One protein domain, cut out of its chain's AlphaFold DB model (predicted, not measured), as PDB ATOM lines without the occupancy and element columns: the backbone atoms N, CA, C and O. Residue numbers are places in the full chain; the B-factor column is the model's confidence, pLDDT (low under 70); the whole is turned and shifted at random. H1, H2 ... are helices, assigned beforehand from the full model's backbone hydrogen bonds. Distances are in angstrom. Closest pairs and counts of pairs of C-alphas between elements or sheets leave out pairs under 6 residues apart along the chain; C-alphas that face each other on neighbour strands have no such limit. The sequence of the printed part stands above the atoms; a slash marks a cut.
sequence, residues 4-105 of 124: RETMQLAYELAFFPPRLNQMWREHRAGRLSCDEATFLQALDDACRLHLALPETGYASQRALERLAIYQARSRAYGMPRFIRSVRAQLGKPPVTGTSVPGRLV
ATOM      1  N   ARG A   4     110.568 116.913  69.595       86.44
ATOM      2  CA  ARG A   4     109.904 115.642  69.286       86.44
ATOM      3  C   ARG A   4     110.634 114.869  68.186       86.44
ATOM      4  O   ARG A   4     110.798 113.662  68.318       86.44
ATOM      5  N   GLU A   5     111.087 115.551  67.138       88.19
ATOM      6  CA  GLU A   5     111.851 114.943  66.041       88.19
ATOM      7  C   GLU A   5     113.214 114.436  66.514       88.19
ATOM      8  O   GLU A   5     113.615 113.334  66.153       88.19
ATOM      9  N   THR A   6     113.905 115.190  67.372       88.88
ATOM     10  CA  THR A   6     115.179 114.746  67.958       88.88
ATOM     11  C   THR A   6     114.991 113.501  68.827       88.88
ATOM     12  O   THR A   6     115.788 112.567  68.752       88.88
ATOM     13  N   MET A   7     113.908 113.445  69.610       90.88
ATOM     14  CA  MET A   7     113.579 112.260  70.404       90.88
ATOM     15  C   MET A   7     113.247 111.053  69.515       90.88
ATOM     16  O   MET A   7     113.735 109.953  69.764       90.88
ATOM     17  N   GLN A   8     112.453 111.258  68.457       92.19
ATOM     18  CA  GLN A   8     112.154 110.223  67.464       92.19
ATOM     19  C   GLN A   8     113.446 109.679  66.843       92.19
ATOM     20  O   GLN A   8     113.638 108.467  66.779       92.19
ATOM     21  N   LEU A   9     114.362 110.572  66.460       92.75
ATOM     22  CA  LEU A   9     115.654 110.207  65.895       92.75
ATOM     23  C   LEU A   9     116.478 109.354  66.865       92.75
ATOM     24  O   LEU A   9     117.004 108.321  66.465       92.75
ATOM     25  N   ALA A  10     116.554 109.734  68.144       94.25
ATOM     26  CA  ALA A  10     117.258 108.948  69.157       94.25
ATOM     27  C   ALA A  10     116.677 107.527  69.288       94.25
ATOM     28  O   ALA A  10     117.425 106.552  69.359       94.25
ATOM     29  N   TYR A  11     115.348 107.395  69.255       94.38
ATOM     30  CA  TYR A  11     114.668 106.098  69.262       94.38
ATOM     31  C   TYR A  11     114.989 105.265  68.016       94.38
ATOM     32  O   TYR A  11     115.297 104.077  68.132       94.38
ATOM     33  N   GLU A  12     114.957 105.867  66.827       93.81
ATOM     34  CA  GLU A  12     115.319 105.180  65.586       93.81
ATOM     35  C   GLU A  12     116.784 104.731  65.598       93.81
ATOM     36  O   GLU A  12     117.087 103.589  65.261       93.81
ATOM     37  N   LEU A  13     117.703 105.583  66.051       93.94
ATOM     38  CA  LEU A  13     119.116 105.230  66.177       93.94
ATOM     39  C   LEU A  13     119.348 104.124  67.217       93.94
ATOM     40  O   LEU A  13     120.221 103.280  67.022       93.94
ATOM     41  N   ALA A  14     118.564 104.096  68.298       94.12
ATOM     42  CA  ALA A  14     118.677 103.090  69.351       94.12
ATOM     43  C   ALA A  14     118.147 101.715  68.925       94.12
ATOM     44  O   ALA A  14     118.738 100.689  69.276       94.12
ATOM     45  N   PHE A  15     117.036 101.686  68.188       93.19
ATOM     46  CA  PHE A  15     116.215 100.484  68.032       93.19
ATOM     47  C   PHE A  15     115.913 100.102  66.577       93.19
ATOM     48  O   PHE A  15     115.381  99.015  66.346       93.19
ATOM     49  N   PHE A  16     116.284 100.931  65.597       91.00
ATOM     50  CA  PHE A  16     116.102 100.670  64.168       91.00
ATOM     51  C   PHE A  16     117.463 100.662  63.421       91.00
ATOM     52  O   PHE A  16     117.894 101.678  62.869       91.00
ATOM     53  N   PRO A  17     118.152  99.498  63.358       87.06
ATOM     54  CA  PRO A  17     119.472  99.338  62.739       87.06
ATOM     55  C   PRO A  17     119.656  99.970  61.348       87.06
ATOM     56  O   PRO A  17     120.718 100.556  61.111       87.06
ATOM     57  N   PRO A  18     118.676  99.899  60.417       90.31
ATOM     58  CA  PRO A  18     118.811 100.538  59.110       90.31
ATOM     59  C   PRO A  18     119.063 102.045  59.201       90.31
ATOM     60  O   PRO A  18     119.897 102.555  58.453       90.31
ATOM     61  N   ARG A  19     118.415 102.743  60.144       91.06
ATOM     62  CA  ARG A  19     118.576 104.192  60.318       91.06
ATOM     63  C   ARG A  19     119.959 104.553  60.830       91.06
ATOM     64  O   ARG A  19     120.596 105.439  60.269       91.06
ATOM     65  N   LEU A  20     120.452 103.829  61.836       91.50
ATOM     66  CA  LEU A  20     121.800 104.038  62.362       91.50
ATOM     67  C   LEU A  20     122.863 103.826  61.277       91.50
ATOM     68  O   LEU A  20     123.752 104.656  61.109       91.50
ATOM     69  N   ASN A  21     122.749 102.746  60.498       91.25
ATOM     70  CA  ASN A  21     123.678 102.472  59.401       91.25
ATOM     71  C   ASN A  21     123.599 103.543  58.297       91.25
ATOM     72  O   ASN A  21     124.632 103.976  57.791       91.25
ATOM     73  N   GLN A  22     122.391 103.986  57.938       92.69
ATOM     74  CA  GLN A  22     122.192 105.063  56.969       92.69
ATOM     75  C   GLN A  22     122.879 106.353  57.429       92.69
ATOM     76  O   GLN A  22     123.748 106.859  56.722       92.69
ATOM     77  N   MET A  23     122.546 106.853  58.621       93.00
ATOM     78  CA  MET A  23     123.100 108.112  59.125       93.00
ATOM     79  C   MET A  23     124.610 108.040  59.334       93.00
ATOM     80  O   MET A  23     125.320 108.998  59.042       93.00
ATOM     81  N   TRP A  24     125.131 106.886  59.755       93.12
ATOM     82  CA  TRP A  24     126.572 106.684  59.852       93.12
ATOM     83  C   TRP A  24     127.280 106.797  58.491       93.12
ATOM     84  O   TRP A  24     128.368 107.362  58.384       93.12
ATOM     85  N   ARG A  25     126.668 106.281  57.420       93.31
ATOM     86  CA  ARG A  25     127.198 106.439  56.055       93.31
ATOM     87  C   ARG A  25     127.103 107.883  55.572       93.31
ATOM     88  O   ARG A  25     128.059 108.354  54.967       93.31
ATOM     89  N   GLU A  26     125.992 108.561  55.846       93.12
ATOM     90  CA  GLU A  26     125.800 109.980  55.521       93.12
ATOM     91  C   GLU A  26     126.853 110.862  56.210       93.12
ATOM     92  O   GLU A  26     127.492 111.668  55.538       93.12
ATOM     93  N   HIS A  27     127.111 110.631  57.503       93.19
ATOM     94  CA  HIS A  27     128.173 111.296  58.265       93.19
ATOM     95  C   HIS A  27     129.544 111.120  57.616       93.19
ATOM     96  O   HIS A  27     130.217 112.097  57.303       93.19
ATOM     97  N   ARG A  28     129.953 109.872  57.347       92.50
ATOM     98  CA  ARG A  28     131.250 109.602  56.704       92.50
ATOM     99  C   ARG A  28     131.373 110.204  55.304       92.50
ATOM    100  O   ARG A  28     132.483 110.445  54.853       92.50
ATOM    101  N   ALA A  29     130.254 110.411  54.616       92.69
ATOM    102  CA  ALA A  29     130.219 111.029  53.298       92.69
ATOM    103  C   ALA A  29     130.107 112.564  53.342       92.69
ATOM    104  O   ALA A  29     130.003 113.163  52.275       92.69
ATOM    105  N   GLY A  30     130.059 113.191  54.526       91.31
ATOM    106  CA  GLY A  30     129.854 114.637  54.673       91.31
ATOM    107  C   GLY A  30     128.485 115.119  54.176       91.31
ATOM    108  O   GLY A  30     128.348 116.263  53.758       91.31
ATOM    109  N   ARG A  31     127.474 114.238  54.154       93.25
ATOM    110  CA  ARG A  31     126.135 114.498  53.592       93.25
ATOM    111  C   ARG A  31     125.030 114.152  54.583       93.25
ATOM    112  O   ARG A  31     124.048 113.508  54.217       93.25
ATOM    113  N   LEU A  32     125.223 114.514  55.849       90.38
ATOM    114  CA  LEU A  32     124.187 114.327  56.857       90.38
ATOM    115  C   LEU A  32     122.901 115.040  56.446       90.38
ATOM    116  O   LEU A  32     122.907 116.197  56.037       90.38
ATOM    117  N   SER A  33     121.788 114.327  56.593       84.56
ATOM    118  CA  SER A  33     120.445 114.869  56.379       84.56
ATOM    119  C   SER A  33     119.997 115.853  57.470       84.56
ATOM    120  O   SER A  33     118.987 116.536  57.302       84.56
ATOM    121  N   CYS A  34     120.729 115.943  58.582       87.75
ATOM    122  CA  CYS A  34     120.508 116.906  59.656       87.75
ATOM    123  C   CYS A  34     121.828 117.538  60.121       87.75
ATOM    124  O   CYS A  34     122.911 117.103  59.735       87.75
ATOM    125  N   ASP A  35     121.725 118.562  60.967       90.38
ATOM    126  CA  ASP A  35     122.873 119.169  61.640       90.38
ATOM    127  C   ASP A  35     123.660 118.114  62.445       90.38
ATOM    128  O   ASP A  35     123.076 117.294  63.168       90.38
ATOM    129  N   GLU A  36     124.989 118.153  62.338       90.44
ATOM    130  CA  GLU A  36     125.908 117.258  63.040       90.44
ATOM    131  C   GLU A  36     125.705 117.283  64.560       90.44
ATOM    132  O   GLU A  36     125.621 116.224  65.182       90.44
ATOM    133  N   ALA A  37     125.531 118.454  65.173       90.75
ATOM    134  CA  ALA A  37     125.275 118.575  66.605       90.75
ATOM    135  C   ALA A  37     123.986 117.845  67.010       90.75
ATOM    136  O   ALA A  37     123.939 117.180  68.050       90.75
ATOM    137  N   THR A  38     122.957 117.897  66.160       91.44
ATOM    138  CA  THR A  38     121.696 117.179  66.397       91.44
ATOM    139  C   THR A  38     121.882 115.670  66.271       91.44
ATOM    140  O   THR A  38     121.371 114.916  67.102       91.44
ATOM    141  N   PHE A  39     122.637 115.215  65.268       91.88
ATOM    142  CA  PHE A  39     122.988 113.805  65.117       91.88
ATOM    143  C   PHE A  39     123.777 113.285  66.325       91.88
ATOM    144  O   PHE A  39     123.426 112.244  66.885       91.88
ATOM    145  N   LEU A  40     124.797 114.022  66.772       92.44
ATOM    146  CA  LEU A  40     125.612 113.657  67.929       92.44
ATOM    147  C   LEU A  40     124.777 113.591  69.212       92.44
ATOM    148  O   LEU A  40     124.912 112.636  69.978       92.44
ATOM    149  N   GLN A  41     123.880 114.556  69.426       92.50
ATOM    150  CA  GLN A  41     122.963 114.549  70.565       92.50
ATOM    151  C   GLN A  41     122.021 113.337  70.525       92.50
ATOM    152  O   GLN A  41     121.864 112.635  71.526       92.50
ATOM    153  N   ALA A  42     121.432 113.047  69.362       93.69
ATOM    154  CA  ALA A  42     120.562 111.889  69.189       93.69
ATOM    155  C   ALA A  42     121.317 110.565  69.392       93.69
ATOM    156  O   ALA A  42     120.754 109.624  69.941       93.69
ATOM    157  N   LEU A  43     122.592 110.493  69.003       94.06
ATOM    158  CA  LEU A  43     123.446 109.326  69.220       94.06
ATOM    159  C   LEU A  43     123.785 109.121  70.707       94.06
ATOM    160  O   LEU A  43     123.803 107.986  71.192       94.06
ATOM    161  N   ASP A  44     124.028 110.208  71.440       94.06
ATOM    162  CA  ASP A  44     124.245 110.172  72.887       94.06
ATOM    163  C   ASP A  44     122.984 109.686  73.622       94.06
ATOM    164  O   ASP A  44     123.061 108.792  74.472       94.06
ATOM    165  N   ASP A  45     121.807 110.192  73.250       94.75
ATOM    166  CA  ASP A  45     120.535 109.739  73.819       94.75
ATOM    167  C   ASP A  45     120.170 108.310  73.375       94.75
ATOM    168  O   ASP A  45     119.697 107.523  74.195       94.75
ATOM    169  N   ALA A  46     120.491 107.913  72.141       95.19
ATOM    170  CA  ALA A  46     120.336 106.537  71.669       95.19
ATOM    171  C   ALA A  46     121.178 105.547  72.480       95.19
ATOM    172  O   ALA A  46     120.731 104.444  72.789       95.19
ATOM    173  N   CYS A  47     122.392 105.942  72.871       95.06
ATOM    174  CA  CYS A  47     123.225 105.132  73.752       95.06
ATOM    175  C   CYS A  47     122.630 105.044  75.166       95.06
ATOM    176  O   CYS A  47     122.630 103.967  75.763       95.06
ATOM    177  N   ARG A  48     122.089 106.152  75.692       95.19
ATOM    178  CA  ARG A  48     121.416 106.185  77.002       95.19
ATOM    179  C   ARG A  48     120.156 105.333  77.039       95.19
ATOM    180  O   ARG A  48     119.889 104.732  78.070       95.19
ATOM    181  N   LEU A  49     119.418 105.227  75.935       95.31
ATOM    182  CA  LEU A  49     118.224 104.381  75.812       95.31
ATOM    183  C   LEU A  49     118.502 102.880  76.011       95.31
ATOM    184  O   LEU A  49     117.552 102.123  76.195       95.31
ATOM    185  N   HIS A  50     119.770 102.448  76.020       94.81
ATOM    186  CA  HIS A  50     120.187 101.068  76.319       94.81
ATOM    187  C   HIS A  50     120.646 100.840  77.770       94.81
ATOM    188  O   HIS A  50     121.042  99.720  78.100       94.81
ATOM    189  N   LEU A  51     120.607 101.867  78.627       94.69
ATOM    190  CA  LEU A  51     120.881 101.747  80.066       94.69
ATOM    191  C   LEU A  51     119.743 101.012  80.800       94.69
ATOM    192  O   LEU A  51     118.730 100.648  80.194       94.69
ATOM    193  N   ALA A  52     119.900 100.775  82.106       93.69
ATOM    194  CA  ALA A  52     118.843 100.167  82.912       93.69
ATOM    195  C   ALA A  52     117.576 101.035  82.897       93.69
ATOM    196  O   ALA A  52     117.657 102.263  82.870       93.69
ATOM    197  N   LEU A  53     116.400 100.407  82.911       93.75
ATOM    198  CA  LEU A  53     115.138 101.140  82.977       93.75
ATOM    199  C   LEU A  53     115.082 101.988  84.265       93.75
ATOM    200  O   LEU A  53     115.611 101.557  85.290       93.75
ATOM    201  N   PRO A  54     114.500 103.196  84.223       92.75
ATOM    202  CA  PRO A  54     114.416 104.051  85.393       92.75
ATOM    203  C   PRO A  54     113.299 103.602  86.321       92.75
ATOM    204  O   PRO A  54     112.235 103.183  85.872       92.75
ATOM    205  N   GLU A  55     113.530 103.772  87.616       89.50
ATOM    206  CA  GLU A  55     112.526 103.527  88.654       89.50
ATOM    207  C   GLU A  55     111.515 104.677  88.755       89.50
ATOM    208  O   GLU A  55     110.375 104.469  89.158       89.50
ATOM    209  N   THR A  56     111.903 105.901  88.369       87.00
ATOM    210  CA  THR A  56     111.064 107.108  88.468       87.00
ATOM    211  C   THR A  56     111.307 108.088  87.311       87.00
ATOM    212  O   THR A  56     112.248 107.953  86.527       87.00
ATOM    213  N   GLY A  57     110.433 109.093  87.167       83.38
ATOM    214  CA  GLY A  57     110.604 110.193  86.206       83.38
ATOM    215  C   GLY A  57     110.275 109.854  84.746       83.38
ATOM    216  O   GLY A  57     110.537 110.671  83.860       83.38
ATOM    217  N   TYR A  58     109.713 108.672  84.481       85.62
ATOM    218  CA  TYR A  58     109.208 108.277  83.166       85.62
ATOM    219  C   TYR A  58     107.747 108.704  82.966       85.62
ATOM    220  O   TYR A  58     107.005 108.916  83.920       85.62
ATOM    221  N   ALA A  59     107.326 108.845  81.706       82.25
ATOM    222  CA  ALA A  59     106.017 109.417  81.384       82.25
ATOM    223  C   ALA A  59     104.830 108.486  81.685       82.25
ATOM    224  O   ALA A  59     103.760 108.959  82.056       82.25
ATOM    225  N   SER A  60     104.987 107.179  81.462       88.44
ATOM    226  CA  SER A  60     103.941 106.181  81.707       88.44
ATOM    227  C   SER A  60     104.509 104.762  81.777       88.44
ATOM    228  O   SER A  60     105.528 104.462  81.149       88.44
ATOM    229  N   GLN A  61     103.812 103.868  82.487       89.19
ATOM    230  CA  GLN A  61     104.184 102.450  82.584       89.19
ATOM    231  C   GLN A  61     104.237 101.772  81.208       89.19
ATOM    232  O   GLN A  61     105.192 101.074  80.882       89.19
ATOM    233  N   ARG A  62     103.271 102.086  80.339       89.94
ATOM    234  CA  ARG A  62     103.238 101.613  78.949       89.94
ATOM    235  C   ARG A  62     104.489 102.014  78.154       89.94
ATOM    236  O   ARG A  62     104.991 101.231  77.348       89.94
ATOM    237  N   ALA A  63     104.995 103.236  78.347       89.94
ATOM    238  CA  ALA A  63     106.216 103.681  77.676       89.94
ATOM    239  C   ALA A  63     107.447 102.902  78.168       89.94
ATOM    240  O   ALA A  63     108.312 102.563  77.356       89.94
ATOM    241  N   LEU A  64     107.493 102.583  79.466       92.12
ATOM    242  CA  LEU A  64     108.538 101.770  80.083       92.12
ATOM    243  C   LEU A  64     108.540 100.337  79.528       92.12
ATOM    244  O   LEU A  64     109.574  99.848  79.076       92.12
ATOM    245  N   GLU A  65     107.372  99.697  79.481       91.50
ATOM    246  CA  GLU A  65     107.194  98.348  78.931       91.50
ATOM    247  C   GLU A  65     107.621  98.276  77.465       91.50
ATOM    248  O   GLU A  65     108.370  97.383  77.060       91.50
ATOM    249  N   ARG A  66     107.206  99.254  76.651       90.94
ATOM    250  CA  ARG A  66     107.610  99.268  75.244       90.94
ATOM    251  C   ARG A  66     109.110  99.489  75.084       90.94
ATOM    252  O   ARG A  66     109.722  98.851  74.226       90.94
ATOM    253  N   LEU A  67     109.710 100.356  75.901       92.62
ATOM    254  CA  LEU A  67     111.157 100.543  75.908       92.62
ATOM    255  C   LEU A  67     111.877  99.231  76.249       92.62
ATOM    256  O   LEU A  67     112.826  98.870  75.557       92.62
ATOM    257  N   ALA A  68     111.389  98.480  77.240       92.50
ATOM    258  CA  ALA A  68     111.932  97.171  77.597       92.50
ATOM    259  C   ALA A  68     111.902  96.194  76.406       92.50
ATOM    260  O   ALA A  68     112.913  95.564  76.085       92.50
ATOM    261  N   ILE A  69     110.770  96.127  75.694       92.31
ATOM    262  CA  ILE A  69     110.612  95.300  74.489       92.31
ATOM    263  C   ILE A  69     111.606  95.725  73.400       92.31
ATOM    264  O   ILE A  69     112.245  94.878  72.769       92.31
ATOM    265  N   TYR A  70     111.763  97.027  73.171       92.12
ATOM    266  CA  TYR A  70     112.697  97.553  72.176       92.12
ATOM    267  C   TYR A  70     114.154  97.258  72.534       92.12
ATOM    268  O   TYR A  70     114.901  96.774  71.678       92.12
ATOM    269  N   GLN A  71     114.548  97.444  73.795       93.19
ATOM    270  CA  GLN A  71     115.875  97.060  74.270       93.19
ATOM    271  C   GLN A  71     116.128  95.565  74.049       93.19
ATOM    272  O   GLN A  71     117.143  95.201  73.455       93.19
ATOM    273  N   ALA A  72     115.201  94.692  74.456       91.62
ATOM    274  CA  ALA A  72     115.332  93.247  74.269       91.62
ATOM    275  C   ALA A  72     115.521  92.868  72.790       91.62
ATOM    276  O   ALA A  72     116.468  92.160  72.450       91.62
ATOM    277  N   ARG A  73     114.689  93.409  71.892       89.94
ATOM    278  CA  ARG A  73     114.776  93.142  70.445       89.94
ATOM    279  C   ARG A  73     116.069  93.663  69.825       89.94
ATOM    280  O   ARG A  73     116.698  92.975  69.032       89.94
ATOM    281  N   SER A  74     116.496  94.864  70.198       89.88
ATOM    282  CA  SER A  74     117.707  95.490  69.652       89.88
ATOM    283  C   SER A  74     119.007  94.768  70.030       89.88
ATOM    284  O   SER A  74     119.978  94.815  69.269       89.88
ATOM    285  N   ARG A  75     119.028  94.059  71.172       88.31
ATOM    286  CA  ARG A  75     120.182  93.261  71.616       88.31
ATOM    287  C   ARG A  75     120.479  92.117  70.652       88.31
ATOM    288  O   ARG A  75     121.651  91.883  70.371       88.31
ATOM    289  N   ALA A  76     119.449  91.497  70.069       87.88
ATOM    290  CA  ALA A  76     119.610  90.466  69.040       87.88
ATOM    291  C   ALA A  76     120.364  90.975  67.795       87.88
ATOM    292  O   ALA A  76     121.032  90.204  67.115       87.88
ATOM    293  N   TYR A  77     120.307  92.283  67.526       85.31
ATOM    294  CA  TYR A  77     121.005  92.933  66.414       85.31
ATOM    295  C   TYR A  77     122.333  93.593  66.823       85.31
ATOM    296  O   TYR A  77     122.941  94.297  66.021       85.31
ATOM    297  N   GLY A  78     122.784  93.429  68.073       89.31
ATOM    298  CA  GLY A  78     124.033  94.027  68.552       89.31
ATOM    299  C   GLY A  78     124.029  95.561  68.609       89.31
ATOM    300  O   GLY A  78     125.100  96.171  68.679       89.31
ATOM    301  N   MET A  79     122.851  96.198  68.615       91.50
ATOM    302  CA  MET A  79     122.707  97.662  68.558       91.50
ATOM    303  C   MET A  79     123.519  98.419  69.620       91.50
ATOM    304  O   MET A  79     124.235  99.351  69.245       91.50
ATOM    305  N   PRO A  80     123.537  98.016  70.910       91.62
ATOM    306  CA  PRO A  80     124.331  98.723  71.918       91.62
ATOM    307  C   PRO A  80     125.833  98.731  71.608       91.62
ATOM    308  O   PRO A  80     126.540  99.695  71.895       91.62
ATOM    309  N   ARG A  81     126.357  97.646  71.021       92.50
ATOM    310  CA  ARG A  81     127.764  97.574  70.606       92.50
ATOM    311  C   ARG A  81     128.017  98.481  69.406       92.50
ATOM    312  O   ARG A  81     129.026  99.182  69.400       92.50
ATOM    313  N   PHE A  82     127.109  98.496  68.432       93.19
ATOM    314  CA  PHE A  82     127.256  99.336  67.247       93.19
ATOM    315  C   PHE A  82     127.247 100.828  67.610       93.19
ATOM    316  O   PHE A  82     128.180 101.540  67.250       93.19
ATOM    317  N   ILE A  83     126.284 101.279  68.418       93.56
ATOM    318  CA  ILE A  83     126.200 102.678  68.867       93.56
ATOM    319  C   ILE A  83     127.470 103.090  69.622       93.56
ATOM    320  O   ILE A  83     128.035 104.145  69.343       93.56
ATOM    321  N   ARG A  84     127.971 102.245  70.534       92.50
ATOM    322  CA  ARG A  84     129.226 102.518  71.258       92.50
ATOM    323  C   ARG A  84     130.432 102.625  70.325       92.50
ATOM    324  O   ARG A  84     131.250 103.516  70.519       92.50
ATOM    325  N   SER A  85     130.515 101.765  69.310       92.88
ATOM    326  CA  SER A  85     131.575 101.823  68.294       92.88
ATOM    327  C   SER A  85     131.528 103.130  67.499       92.88
ATOM    328  O   SER A  85     132.546 103.800  67.365       92.88
ATOM    329  N   VAL A  86     130.338 103.540  67.042       92.25
ATOM    330  CA  VAL A  86     130.153 104.811  66.323       92.25
ATOM    331  C   VAL A  86     130.550 105.996  67.207       92.25
ATOM    332  O   VAL A  86     131.312 106.851  66.772       92.25
ATOM    333  N   ARG A  87     130.116 106.023  68.474       93.62
ATOM    334  CA  ARG A  87     130.499 107.080  69.430       93.62
ATOM    335  C   ARG A  87     132.012 107.146  69.649       93.62
ATOM    336  O   ARG A  87     132.568 108.239  69.643       93.62
ATOM    337  N   ALA A  88     132.675 105.999  69.791       93.00
ATOM    338  CA  ALA A  88     134.128 105.941  69.950       93.00
ATOM    339  C   ALA A  88     134.869 106.482  68.715       93.00
ATOM    340  O   ALA A  88     135.826 107.234  68.861       93.00
ATOM    341  N   GLN A  89     134.395 106.164  67.505       92.75
ATOM    342  CA  GLN A  89     134.965 106.692  66.257       92.75
ATOM    343  C   GLN A  89     134.781 108.208  66.109       92.75
ATOM    344  O   GLN A  89     135.582 108.858  65.450       92.75
ATOM    345  N   LEU A  90     133.760 108.770  66.755       90.62
ATOM    346  CA  LEU A  90     133.499 110.210  66.821       90.62
ATOM    347  C   LEU A  90     134.209 110.898  68.002       90.62
ATOM    348  O   LEU A  90     133.904 112.045  68.316       90.62
ATOM    349  N   GLY A  91     135.106 110.198  68.711       91.31
ATOM    350  CA  GLY A  91     135.842 110.747  69.855       91.31
ATOM    351  C   GLY A  91     134.972 111.066  71.076       91.31
ATOM    352  O   GLY A  91     135.406 111.781  71.977       91.31
ATOM    353  N   LYS A  92     133.732 110.561  71.134       89.75
ATOM    354  CA  LYS A  92     132.819 110.820  72.252       89.75
ATOM    355  C   LYS A  92     133.199 109.963  73.464       89.75
ATOM    356  O   LYS A  92     133.398 108.753  73.313       89.75
ATOM    357  N   PRO A  93     133.207 110.535  74.681       87.88
ATOM    358  CA  PRO A  93     133.465 109.760  75.883       87.88
ATOM    359  C   PRO A  93     132.367 108.706  76.115       87.88
ATOM    360  O   PRO A  93     131.227 108.850  75.636       87.88
ATOM    361  N   PRO A  94     132.668 107.633  76.866       85.81
ATOM    362  CA  PRO A  94     131.659 106.679  77.309       85.81
ATOM    363  C   PRO A  94     130.490 107.400  77.988       85.81
ATOM    364  O   PRO A  94     130.694 108.369  78.718       85.81
ATOM    365  N   VAL A  95     129.256 106.954  77.732       85.94
ATOM    366  CA  VAL A  95     128.100 107.498  78.458       85.94
ATOM    367  C   VAL A  95     128.270 107.164  79.935       85.94
ATOM    368  O   VAL A  95     128.382 105.993  80.295       85.94
ATOM    369  N   THR A  96     128.260 108.192  80.774       80.44
ATOM    370  CA  THR A  96     128.183 108.060  82.225       80.44
ATOM    371  C   THR A  96     126.713 108.002  82.645       80.44
ATOM    372  O   THR A  96     125.873 108.743  82.130       80.44
ATOM    373  N   GLY A  97     126.384 107.073  83.541       83.88
ATOM    374  CA  GLY A  97     125.020 106.835  84.017       83.88
ATOM    375  C   GLY A  97     124.642 105.357  83.982       83.88
ATOM    376  O   GLY A  97     125.028 104.622  83.077       83.88
ATOM    377  N   THR A  98     123.889 104.922  84.988       88.94
ATOM    378  CA  THR A  98     123.440 103.529  85.140       88.94
ATOM    379  C   THR A  98     122.016 103.314  84.632       88.94
ATOM    380  O   THR A  98     121.662 102.196  84.265       88.94
ATOM    381  N   SER A  99     121.219 104.384  84.550       93.38
ATOM    382  CA  SER A  99     119.796 104.339  84.222       93.38
ATOM    383  C   SER A  99     119.429 105.283  83.072       93.38
ATOM    384  O   SER A  99     120.052 106.335  82.889       93.38
ATOM    385  N   VAL A 100     118.419 104.905  82.282       92.62
ATOM    386  CA  VAL A 100     117.864 105.737  81.209       92.62
ATOM    387  C   VAL A 100     117.252 106.988  81.846       92.62
ATOM    388  O   VAL A 100     116.373 106.872  82.699       92.62
ATOM    389  N   PRO A 101     117.629 108.204  81.417       91.50
ATOM    390  CA  PRO A 101     116.975 109.411  81.899       91.50
ATOM    391  C   PRO A 101     115.467 109.372  81.627       91.50
ATOM    392  O   PRO A 101     115.055 109.218  80.477       91.50
ATOM    393  N   GLY A 102     114.641 109.589  82.654       88.31
ATOM    394  CA  GLY A 102     113.179 109.493  82.549       88.31
ATOM    395  C   GLY A 102     112.557 110.347  81.432       88.31
ATOM    396  O   GLY A 102     111.612 109.920  80.772       88.31
ATOM    397  N   ARG A 103     113.174 111.495  81.097       90.00
ATOM    398  CA  ARG A 103     112.772 112.346  79.959       90.00
ATOM    399  C   ARG A 103     112.767 111.618  78.607       90.00
ATOM    400  O   ARG A 103     111.995 112.012  77.732       90.00
ATOM    401  N   LEU A 104     113.628 110.606  78.447       90.31
ATOM    402  CA  LEU A 104     113.757 109.796  77.236       90.31
ATOM    403  C   LEU A 104     112.715 108.680  77.184       90.31
ATOM    404  O   LEU A 104     112.467 108.161  76.109       90.31
ATOM    405  N   VAL A 105     112.082 108.310  78.301       89.94
ATOM    406  CA  VAL A 105     111.069 107.248  78.325       89.94
ATOM    407  C   VAL A 105     109.723 107.827  77.898       89.94
ATOM    408  O   VAL A 105     108.943 108.332  78.712       89.94
TER     409      VAL A 105
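What this domain is: This is residues 4 to 105 of the 124 residues of an uncharacterized protein of Lentisphaerae bacterium (UniProt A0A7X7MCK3). Five helices pack crosswise, with H1 and H3 crossed in the core; H1 is the hub, touching the other four helices. H2 and H5 run nearly the same way from near the last residues of H1 toward one end, while H4 reaches from there toward the other end; after H5, the tail of residues 90 to 105 runs back toward the first turns of H4. The printed part has 102 residues, with the named helices H1 to H5 in chain order and no named strand, and its class is all helix. It is compact, with a radius of gyration of the C-alphas of 13.1 A and spans of 40 by 27 by 24 A.

Where its parts are: H1, residues 4 to 15, begins at C-alpha 4 (109.904, 115.642, 69.286) and measures 16.5 A. H2, residues 17 to 28, measures 16.7 A, and H3, residues 36 to 48, 18.4 A. H4, residues 61 to 76, is the longest at 23.8 A. H5, residues 79 to 89, measures 15.4 A and ends at C-alpha 89 (134.965, 106.692, 66.257).

How they stand to each other: H1 touches H3 at a steep tilt of 55 degrees, the same way; their closest C-alphas, Ala 10 and Ala 42, are 4.4 A apart. H1 and H2 touch only at the corner, closest at the C-alphas of Leu 13 and Leu 20, 4.8 A. H1 touches H4 with residues 14 to 15 alone, closest at C-alphas 15 and 74, 5.5 A. H3 touches H5 with residues 43 to 47 alone, closest at C-alphas 47 and 83, 6.2 A. H3 and H4 are apart. Every O i to N i+4 pair is within hydrogen-bond range in H1, H2, H3 and H5; in H4 11 of 12 are.

The domain as a whole: The C-alphas farthest apart, Ala 29 and Glu 55, are 40.2 A apart. The printed part has no cut. The link from H3 to H4 is long, 12 residues. The mean pLDDT of the printed part is 91.1, and no printed residue is under 70.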